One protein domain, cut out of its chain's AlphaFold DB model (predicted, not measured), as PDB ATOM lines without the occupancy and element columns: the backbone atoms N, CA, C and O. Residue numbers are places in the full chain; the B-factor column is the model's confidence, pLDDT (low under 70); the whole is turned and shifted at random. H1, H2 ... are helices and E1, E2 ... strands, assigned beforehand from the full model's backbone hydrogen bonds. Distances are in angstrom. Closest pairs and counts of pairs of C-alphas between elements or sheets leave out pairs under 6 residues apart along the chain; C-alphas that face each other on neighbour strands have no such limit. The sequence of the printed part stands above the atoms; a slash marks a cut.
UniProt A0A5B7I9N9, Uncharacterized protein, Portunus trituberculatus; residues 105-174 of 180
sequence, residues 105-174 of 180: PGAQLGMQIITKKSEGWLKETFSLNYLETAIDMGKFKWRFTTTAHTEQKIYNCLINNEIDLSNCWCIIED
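This is residues 105 to 174 of the 180 residues of an uncharacterized protein of Portunus trituberculatus (UniProt A0A5B7I9N9). A small sheet of three strands makes a wall, with E1 in its middle, E2 on one side of it and E3 on the other; H1 stands up from the sheet over E2, and H2 only grazes the sheet near the far end of E2. The helices do not lie side by side: the first residue of H1, Leu 128, comes near Leu 158 of H2. The printed part has 70 residues, with two named helices and three named strands in the order E1, H1, E2, H2, E3; the sheet is mixed, in the order E2, E1, E3. The class is mixed, helices and strands, though under half of the residues, 34 of 70, are in named elements. The whole is compact, with a radius of gyration of the C-alphas of 11.4 A and spans of 31 by 21 by 21 A.

E1, residues 111 to 116, is the inner strand of the sheet. E2, residues 140 to 144, is its antiparallel neighbour at 154 degrees, with N 114 and O 141 2.7 A apart, within hydrogen-bond range. E3, residues 169 to 173, is its parallel neighbour at 28 degrees, with N 173 and O 115 2.8 A apart, also within range. E2 and E3 are edge strands and apart. H1, residues 128 to 136, is on the sheet at a height of 8.6 A, over E2, by a local plane fitted to only just enough C-alphas, 6; it stands up from the sheet, its line rising 53 degrees. The closest C-alphas of H1 and E2, those of Ala 134 and Phe 140, are 5.5 A apart. H1 and E1 are near each other, with 5 pairs of C-alphas within 10 A. H2, residues 151 to 159, is only just on the sheet, with 5 pairs of C-alphas within 10 A, and only grazes it with residues 151 to 154. H1 and H2 are close but not clearly touching, the closest C-alphas, of Leu 128 and Leu 158, 7.5 A apart, at a steep tilt of 61 degrees, opposite ways. In H1 and H2 every O i to N i+4 pair is within hydrogen-bond range.

E1 begins at C-alpha 111 (5.585, -55.369, -82.869) and is 16.9 A long. H1 measures 12.4 A, E2 13.9 A and H2 12.4 A; C-alpha 151 of H2 is at (4.346, -63.943, -85.939). E3, 12.9 A long, ends at C-alpha 173 (13.255, -49.090, -70.380).

The two C-alphas farthest apart, of Asn 160 and Asp 174, are 32.1 A apart. The printed part has no cut. The link from E1 to H1, 11 residues, is long; that from H1 to E2 is tight. Mean pLDDT of the printed part is 76.7, under 70 at residues 123 to 125, 146 to 149, 167 and 174.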
ATOM      1  N   PRO A 105       3.435 -50.014 -92.017       73.94
ATOM      2  CA  PRO A 105       3.983 -49.161 -90.976       73.94
ATOM      3  C   PRO A 105       4.205 -49.976 -89.703       73.94
ATOM      4  O   PRO A 105       3.305 -50.677 -89.238       73.94
ATOM      5  N   GLY A 106       5.389 -49.843 -89.098       70.31
ATOM      6  CA  GLY A 106       5.798 -50.562 -87.886       70.31
ATOM      7  C   GLY A 106       4.771 -50.509 -86.749       70.31
ATOM      8  O   GLY A 106       4.612 -51.485 -86.019       70.31
ATOM      9  N   ALA A 107       4.029 -49.403 -86.634       70.50
ATOM     10  CA  ALA A 107       2.960 -49.210 -85.656       70.50
ATOM     11  C   ALA A 107       1.779 -50.190 -85.810       70.50
ATOM     12  O   ALA A 107       1.103 -50.486 -84.829       70.50
ATOM     13  N   GLN A 108       1.521 -50.694 -87.020       71.38
ATOM     14  CA  GLN A 108       0.394 -51.587 -87.322       71.38
ATOM     15  C   GLN A 108       0.769 -53.072 -87.271       71.38
ATOM     16  O   GLN A 108      -0.112 -53.928 -87.261       71.38
ATOM     17  N   LEU A 109       2.065 -53.398 -87.183       71.56
ATOM     18  CA  LEU A 109       2.528 -54.787 -87.112       71.56
ATOM     19  C   LEU A 109       2.227 -55.474 -85.786       71.56
ATOM     20  O   LEU A 109       2.348 -56.692 -85.696       71.56
ATOM     21  N   GLY A 110       1.879 -54.714 -84.747       71.31
ATOM     22  CA  GLY A 110       1.783 -55.272 -83.406       71.31
ATOM     23  C   GLY A 110       3.136 -55.659 -82.830       71.31
ATOM     24  O   GLY A 110       3.186 -56.470 -81.913       71.31
ATOM     25  N   MET A 111       4.233 -55.113 -83.350       77.44
ATOM     26  CA  MET A 111       5.585 -55.369 -82.869       77.44
ATOM     27  C   MET A 111       6.057 -54.200 -82.006       77.44
ATOM     28  O   MET A 111       5.918 -53.040 -82.391       77.44
ATOM     29  N   GLN A 112       6.635 -54.514 -80.849       82.94
ATOM     30  CA  GLN A 112       7.219 -53.528 -79.953       82.94
ATOM     31  C   GLN A 112       8.689 -53.830 -79.715       82.94
ATOM     32  O   GLN A 112       9.041 -54.938 -79.308       82.94
ATOM     33  N   ILE A 113       9.527 -52.822 -79.937       85.31
ATOM     34  CA  ILE A 113      10.964 -52.893 -79.683       85.31
ATOM     35  C   ILE A 113      11.248 -52.241 -78.332       85.31
ATOM     36  O   ILE A 113      10.773 -51.148 -78.032       85.31
ATOM     37  N   ILE A 114      12.010 -52.933 -77.500       85.06
ATOM     38  CA  ILE A 114      12.384 -52.529 -76.151       85.06
ATOM     39  C   ILE A 114      13.887 -52.270 -76.166       85.06
ATOM     40  O   ILE A 114      14.670 -53.153 -76.515       85.06
ATOM     41  N   THR A 115      14.291 -51.064 -75.788       85.31
ATOM     42  CA  THR A 115      15.697 -50.647 -75.722       85.31
ATOM     43  C   THR A 115      16.012 -50.022 -74.369       85.31
ATOM     44  O   THR A 115      15.125 -49.499 -73.693       85.31
ATOM     45  N   LYS A 116      17.285 -50.045 -73.971       82.44
ATOM     46  CA  LYS A 116      17.763 -49.297 -72.805       82.44
ATOM     47  C   LYS A 116      17.890 -47.819 -73.151       82.44
ATOM     48  O   LYS A 116      18.335 -47.455 -74.239       82.44
ATOM     49  N   LYS A 117      17.626 -46.950 -72.176       78.50
ATOM     50  CA  LYS A 117      17.829 -45.498 -72.321       78.50
ATOM     51  C   LYS A 117      19.238 -45.101 -72.761       78.50
ATOM     52  O   LYS A 117      19.385 -44.124 -73.486       78.50
ATOM     53  N   SER A 118      20.254 -45.862 -72.355       76.56
ATOM     54  CA  SER A 118      21.653 -45.630 -72.731       76.56
ATOM     55  C   SER A 118      21.947 -45.851 -74.216       76.56
ATOM     56  O   SER A 118      22.884 -45.251 -74.728       76.56
ATOM     57  N   GLU A 119      21.180 -46.706 -74.897       79.88
ATOM     58  CA  GLU A 119      21.377 -47.002 -76.323       79.88
ATOM     59  C   GLU A 119      20.627 -46.003 -77.215       79.88
ATOM     60  O   GLU A 119      21.058 -45.710 -78.327       79.88
ATOM     61  N   GLY A 120      19.527 -45.434 -76.707       71.75
ATOM     62  CA  GLY A 120      18.707 -44.472 -77.437       71.75
ATOM     63  C   GLY A 120      17.882 -45.104 -78.565       71.75
ATOM     64  O   GLY A 120      18.021 -46.280 -78.902       71.75
ATOM     65  N   TRP A 121      16.968 -44.313 -79.135       78.12
ATOM     66  CA  TRP A 121      16.146 -44.716 -80.278       78.12
ATOM     67  C   TRP A 121      16.378 -43.766 -81.455       78.12
ATOM     68  O   TRP A 121      16.034 -42.585 -81.394       78.12
ATOM     69  N   LEU A 122      16.964 -44.286 -82.533       71.62
ATOM     70  CA  LEU A 122      17.340 -43.515 -83.718       71.62
ATOM     71  C   LEU A 122      16.203 -43.515 -84.747       71.62
ATOM     72  O   LEU A 122      16.264 -44.259 -85.717       71.62
ATOM     73  N   LYS A 123      15.160 -42.695 -84.546       68.94
ATOM     74  CA  LYS A 123      13.956 -42.672 -85.416       68.94
ATOM     75  C   LYS A 123      14.251 -42.456 -86.903       68.94
ATOM     76  O   LYS A 123      13.547 -43.008 -87.736       68.94
ATOM     77  N   GLU A 124      15.256 -41.647 -87.225       66.44
ATOM     78  CA  GLU A 124      15.499 -41.169 -88.595       66.44
ATOM     79  C   GLU A 124      16.447 -42.067 -89.405       66.44
ATOM     80  O   GLU A 124      16.458 -42.006 -90.629       66.44
ATOM     81  N   THR A 125      17.235 -42.916 -88.741       67.06
ATOM     82  CA  THR A 125      18.242 -43.786 -89.381       67.06
ATOM     83  C   THR A 125      18.054 -45.261 -89.037       67.06
ATOM     84  O   THR A 125      18.941 -46.085 -89.280       67.06
ATOM     85  N   PHE A 126      16.898 -45.612 -88.470       74.62
ATOM     86  CA  PHE A 126      16.618 -46.974 -88.049       74.62
ATOM     87  C   PHE A 126      16.525 -47.908 -89.257       74.62
ATOM     88  O   PHE A 126      15.618 -47.800 -90.079       74.62
ATOM     89  N   SER A 127      17.461 -48.848 -89.352       78.81
ATOM     90  CA  SER A 127      17.482 -49.869 -90.400       78.81
ATOM     91  C   SER A 127      17.282 -51.256 -89.803       78.81
ATOM     92  O   SER A 127      17.613 -51.501 -88.642       78.81
ATOM     93  N   LEU A 128      16.774 -52.183 -90.615       80.06
ATOM     94  CA  LEU A 128      16.600 -53.576 -90.209       80.06
ATOM     95  C   LEU A 128      17.931 -54.226 -89.798       80.06
ATOM     96  O   LEU A 128      17.994 -54.888 -88.770       80.06
ATOM     97  N   ASN A 129      19.005 -53.967 -90.548       82.75
ATOM     98  CA  ASN A 129      20.340 -54.496 -90.252       82.75
ATOM     99  C   ASN A 129      20.864 -54.020 -88.883       82.75
ATOM    100  O   ASN A 129      21.493 -54.766 -88.132       82.75
ATOM    101  N   TYR A 130      20.569 -52.765 -88.529       84.19
ATOM    102  CA  TYR A 130      20.892 -52.238 -87.206       84.19
ATOM    103  C   TYR A 130      20.067 -52.918 -86.105       84.19
ATOM    104  O   TYR A 130      20.621 -53.259 -85.063       84.19
ATOM    105  N   LEU A 131      18.770 -53.148 -86.339       82.69
ATOM    106  CA  LEU A 131      17.903 -53.873 -85.406       82.69
ATOM    107  C   LEU A 131      18.405 -55.300 -85.156       82.69
ATOM    108  O   LEU A 131      18.500 -55.699 -84.002       82.69
ATOM    109  N   GLU A 132      18.756 -56.033 -86.212       83.94
ATOM    110  CA  GLU A 132      19.296 -57.395 -86.124       83.94
ATOM    111  C   GLU A 132      20.572 -57.422 -85.276       83.94
ATOM    112  O   GLU A 132      20.625 -58.090 -84.245       83.94
ATOM    113  N   THR A 133      21.541 -56.563 -85.610       85.19
ATOM    114  CA  THR A 133      22.793 -56.446 -84.848       85.19
ATOM    115  C   THR A 133      22.540 -56.062 -83.383       85.19
ATOM    116  O   THR A 133      23.177 -56.582 -82.470       85.19
ATOM    117  N   ALA A 134      21.605 -55.144 -83.120       84.19
ATOM    118  CA  ALA A 134      21.286 -54.706 -81.763       84.19
ATOM    119  C   ALA A 134      20.578 -55.792 -80.934       84.19
ATOM    120  O   ALA A 134      20.772 -55.844 -79.716       84.19
ATOM    121  N   ILE A 135      19.785 -56.661 -81.568       84.81
ATOM    122  CA  ILE A 135      19.191 -57.839 -80.925       84.81
ATOM    123  C   ILE A 135      20.281 -58.867 -80.607       84.81
ATOM    124  O   ILE A 135      20.350 -59.329 -79.468       84.81
ATOM    125  N   ASP A 136      21.178 -59.154 -81.552       85.06
ATOM    126  CA  ASP A 136      22.278 -60.111 -81.362       85.06
ATOM    127  C   ASP A 136      23.241 -59.679 -80.250       85.06
ATOM    128  O   ASP A 136      23.702 -60.489 -79.448       85.06
ATOM    129  N   MET A 137      23.502 -58.374 -80.142       85.81
ATOM    130  CA  MET A 137      24.296 -57.796 -79.053       85.81
ATOM    131  C   MET A 137      23.541 -57.732 -77.711       85.81
ATOM    132  O   MET A 137      24.097 -57.250 -76.722       85.81
ATOM    133  N   GLY A 138      22.272 -58.152 -77.658       82.88
ATOM    134  CA  GLY A 138      21.429 -58.102 -76.460       82.88
ATOM    135  C   GLY A 138      21.068 -56.684 -76.005       82.88
ATOM    136  O   GLY A 138      20.646 -56.480 -74.863       82.88
ATOM    137  N   LYS A 139      21.256 -55.688 -76.876       85.00
ATOM    138  CA  LYS A 139      20.941 -54.282 -76.600       85.00
ATOM    139  C   LYS A 139      19.446 -54.038 -76.687       85.00
ATOM    140  O   LYS A 139      18.895 -53.326 -75.846       85.00
ATOM    141  N   PHE A 140      18.807 -54.639 -77.689       85.62
ATOM    142  CA  PHE A 140      17.370 -54.547 -77.909       85.62
ATOM    143  C   PHE A 140      16.696 -55.888 -77.636       85.62
ATOM    144  O   PHE A 140      17.264 -56.960 -77.834       85.62
ATOM    145  N   LYS A 141      15.448 -55.812 -77.194       85.88
ATOM    146  CA  LYS A 141      14.516 -56.934 -77.127       85.88
ATOM    147  C   LYS A 141      13.285 -56.570 -77.937       85.88
ATOM    148  O   LYS A 141      13.017 -55.396 -78.176       85.88
ATOM    149  N   TRP A 142      12.513 -57.561 -78.338       84.00
ATOM    150  CA  TRP A 142      11.268 -57.325 -79.050       84.00
ATOM    151  C   TRP A 142      10.185 -58.253 -78.522       84.00
ATOM    152  O   TRP A 142      10.472 -59.318 -77.976       84.00
ATOM    153  N   ARG A 143       8.937 -57.810 -78.636       80.44
ATOM    154  CA  ARG A 143       7.763 -58.612 -78.303       80.44
ATOM    155  C   ARG A 143       6.609 -58.276 -79.228       80.44
ATOM    156  O   ARG A 143       6.498 -57.150 -79.719       80.44
ATOM    157  N   PHE A 144       5.712 -59.233 -79.391       79.25
ATOM    158  CA  PHE A 144       4.433 -59.009 -80.042       79.25
ATOM    159  C   PHE A 144       3.424 -58.470 -79.023       79.25
ATOM    160  O   PHE A 144       3.342 -58.940 -77.891       79.25
ATOM    161  N   THR A 145       2.697 -57.429 -79.411       71.31
ATOM    162  CA  THR A 145       1.745 -56.681 -78.576       71.31
ATOM    163  C   THR A 145       0.305 -56.857 -79.029       71.31
ATOM    164  O   THR A 145      -0.599 -56.749 -78.207       71.31
ATOM    165  N   THR A 146       0.072 -57.155 -80.309       67.25
ATOM    166  CA  THR A 146      -1.280 -57.356 -80.843       67.25
ATOM    167  C   THR A 146      -1.352 -58.576 -81.745       67.25
ATOM    168  O   THR A 146      -0.388 -58.898 -82.432       67.25
ATOM    169  N   THR A 147      -2.534 -59.182 -81.826       62.69
ATOM    170  CA  THR A 147      -2.861 -60.315 -82.706       62.69
ATOM    171  C   THR A 147      -3.171 -59.916 -84.153       62.69
ATOM    172  O   THR A 147      -3.577 -60.769 -84.938       62.69
ATOM    173  N   ALA A 148      -3.002 -58.638 -84.527       64.75
ATOM    174  CA  ALA A 148      -3.356 -58.131 -85.856       64.75
ATOM    175  C   ALA A 148      -2.687 -58.929 -86.990       64.75
ATOM    176  O   ALA A 148      -3.297 -59.170 -88.034       64.75
ATOM    177  N   HIS A 149      -1.455 -59.395 -86.766       69.31
ATOM    178  CA  HIS A 149      -0.723 -60.263 -87.676       69.31
ATOM    179  C   HIS A 149      -0.068 -61.420 -86.919       69.31
ATOM    180  O   HIS A 149       0.410 -61.263 -85.799       69.31
ATOM    181  N   THR A 150      -0.051 -62.597 -87.543       76.25
ATOM    182  CA  THR A 150       0.653 -63.775 -87.028       76.25
ATOM    183  C   THR A 150       2.161 -63.525 -87.028       76.25
ATOM    184  O   THR A 150       2.674 -62.895 -87.954       76.25
ATOM    185  N   GLU A 151       2.885 -64.083 -86.058       74.62
ATOM    186  CA  GLU A 151       4.346 -63.943 -85.939       74.62
ATOM    187  C   GLU A 151       5.084 -64.293 -87.241       74.62
ATOM    188  O   GLU A 151       5.970 -63.558 -87.665       74.62
ATOM    189  N   GLN A 152       4.656 -65.353 -87.942       77.69
ATOM    190  CA  GLN A 152       5.213 -65.736 -89.247       77.69
ATOM    191  C   GLN A 152       5.051 -64.650 -90.314       77.69
ATOM    192  O   GLN A 152       5.958 -64.418 -91.108       77.69
ATOM    193  N   LYS A 153       3.900 -63.971 -90.341       77.19
ATOM    194  CA  LYS A 153       3.651 -62.885 -91.293       77.19
ATOM    195  C   LYS A 153       4.568 -61.702 -90.993       77.19
ATOM    196  O   LYS A 153       5.154 -61.144 -91.908       77.19
ATOM    197  N   ILE A 154       4.731 -61.374 -89.713       76.00
ATOM    198  CA  ILE A 154       5.621 -60.301 -89.261       76.00
ATOM    199  C   ILE A 154       7.078 -60.628 -89.611       76.00
ATOM    200  O   ILE A 154       7.784 -59.782 -90.151       76.00
ATOM    201  N   TYR A 155       7.504 -61.869 -89.373       77.31
ATOM    202  CA  TYR A 155       8.836 -62.357 -89.726       77.31
ATOM    203  C   TYR A 155       9.108 -62.286 -91.236       77.31
ATOM    204  O   TYR A 155      10.149 -61.783 -91.650       77.31
ATOM    205  N   ASN A 156       8.151 -62.703 -92.068       78.50
ATOM    206  CA  ASN A 156       8.287 -62.600 -93.522       78.50
ATOM    207  C   ASN A 156       8.394 -61.138 -93.980       78.50
ATOM    208  O   ASN A 156       9.252 -60.814 -94.796       78.50
ATOM    209  N   CYS A 157       7.578 -60.242 -93.419       76.94
ATOM    210  CA  CYS A 157       7.648 -58.817 -93.737       76.94
ATOM    211  C   CYS A 157       8.974 -58.177 -93.276       76.94
ATOM    212  O   CYS A 157       9.484 -57.287 -93.959       76.94
ATOM    213  N   LEU A 158       9.554 -58.640 -92.157       77.69
ATOM    214  CA  LEU A 158      10.891 -58.236 -91.702       77.69
ATOM    215  C   LEU A 158      11.950 -58.642 -92.732       77.69
ATOM    216  O   LEU A 158      12.663 -57.776 -93.225       77.69
ATOM    217  N   ILE A 159      12.012 -59.921 -93.118       78.75
ATOM    218  CA  ILE A 159      13.021 -60.427 -94.071       78.75
ATOM    219  C   ILE A 159      12.913 -59.745 -95.434       78.75
ATOM    220  O   ILE A 159      13.926 -59.401 -96.040       78.75
ATOM    221  N   ASN A 160      11.690 -59.523 -95.913       79.81
ATOM    222  CA  ASN A 160      11.455 -58.915 -97.220       79.81
ATOM    223  C   ASN A 160      11.662 -57.388 -97.223       79.81
ATOM    224  O   ASN A 160      11.494 -56.755 -98.263       79.81
ATOM    225  N   ASN A 161      12.037 -56.782 -96.085       72.81
ATOM    226  CA  ASN A 161      12.189 -55.331 -95.920       72.81
ATOM    227  C   ASN A 161      10.913 -54.542 -96.298       72.81
ATOM    228  O   ASN A 161      10.966 -53.394 -96.753       72.81
ATOM    229  N   GLU A 162       9.754 -55.170 -96.090       77.50
ATOM    230  CA  GLU A 162       8.421 -54.631 -96.389       77.50
ATOM    231  C   GLU A 162       7.849 -53.820 -95.218       77.50
ATOM    232  O   GLU A 162       6.699 -53.391 -95.253       77.50
ATOM    233  N   ILE A 163       8.641 -53.609 -94.166       74.94
ATOM    234  CA  ILE A 163       8.236 -52.889 -92.960       74.94
ATOM    235  C   ILE A 163       8.910 -51.527 -92.919       74.94
ATOM    236  O   ILE A 163      10.130 -51.409 -93.056       74.94
ATOM    237  N   ASP A 164       8.119 -50.495 -92.649       75.62
ATOM    238  CA  ASP A 164       8.650 -49.201 -92.248       75.62
ATOM    239  C   ASP A 164       8.887 -49.178 -90.732       75.62
ATOM    240  O   ASP A 164       7.959 -49.045 -89.930       75.62
ATOM    241  N   LEU A 165      10.151 -49.315 -90.332       73.81
ATOM    242  CA  LEU A 165      10.556 -49.297 -88.926       73.81
ATOM    243  C   LEU A 165      10.633 -47.880 -88.334       73.81
ATOM    244  O   LEU A 165      10.703 -47.750 -87.111       73.81
ATOM    245  N   SER A 166      10.559 -46.829 -89.160       70.19
ATOM    246  CA  SER A 166      10.604 -45.424 -88.718       70.19
ATOM    247  C   SER A 166       9.485 -45.114 -87.718       70.19
ATOM    248  O   SER A 166       9.666 -44.365 -86.756       70.19
ATOM    249  N   ASN A 167       8.335 -45.768 -87.912       67.38
ATOM    250  CA  ASN A 167       7.141 -45.656 -87.080       67.38
ATOM    251  C   ASN A 167       6.939 -46.857 -86.137       67.38
ATOM    252  O   ASN A 167       5.823 -47.100 -85.682       67.38
ATOM    253  N   CYS A 168       7.980 -47.648 -85.853       72.44
ATOM    254  CA  CYS A 168       7.852 -48.780 -84.937       72.44
ATOM    255  C   CYS A 168       7.622 -48.313 -83.493       72.44
ATOM    256  O   CYS A 168       8.175 -47.308 -83.035       72.44
ATOM    257  N   TRP A 169       6.798 -49.060 -82.755       71.88
ATOM    258  CA  TRP A 169       6.519 -48.745 -81.366       71.88
ATOM    259  C   TRP A 169       7.723 -49.125 -80.499       71.88
ATOM    260  O   TRP A 169       7.988 -50.302 -80.253       71.88
ATOM    261  N   CYS A 170       8.461 -48.118 -80.035       74.69
ATOM    262  CA  CYS A 170       9.604 -48.305 -79.149       74.69
ATOM    263  C   CYS A 170       9.242 -47.981 -77.692       74.69
ATOM    264  O   CYS A 170       8.650 -46.934 -77.416       74.69
ATOM    265  N   ILE A 171       9.629 -48.860 -76.763       78.00
ATOM    266  CA  ILE A 171       9.708 -48.561 -75.330       78.00
ATOM    267  C   ILE A 171      11.176 -48.412 -74.950       78.00
ATOM    268  O   ILE A 171      11.997 -49.288 -75.220       78.00
ATOM    269  N   ILE A 172      11.477 -47.315 -74.263       78.69
ATOM    270  CA  ILE A 172      12.764 -47.106 -73.613       78.69
ATOM    271  C   ILE A 172      12.604 -47.536 -72.154       78.69
ATOM    272  O   ILE A 172      11.919 -46.862 -71.386       78.69
ATOM    273  N   GLU A 173      13.199 -48.665 -71.777       70.69
ATOM    274  CA  GLU A 173      13.255 -49.090 -70.380       70.69
ATOM    275  C   GLU A 173      14.384 -48.359 -69.643       70.69
ATOM    276  O   GLU A 173      15.535 -48.308 -70.089       70.69
ATOM    277  N   ASP A 174      14.027 -47.801 -68.487       62.28
ATOM    278  CA  ASP A 174      14.922 -47.154 -67.523       62.28
ATOM    279  C   ASP A 174      15.017 -48.054 -66.276       62.28
ATOM    280  O   ASP A 174      14.714 -47.662 -65.150       62.28
TER     281      ASP A 174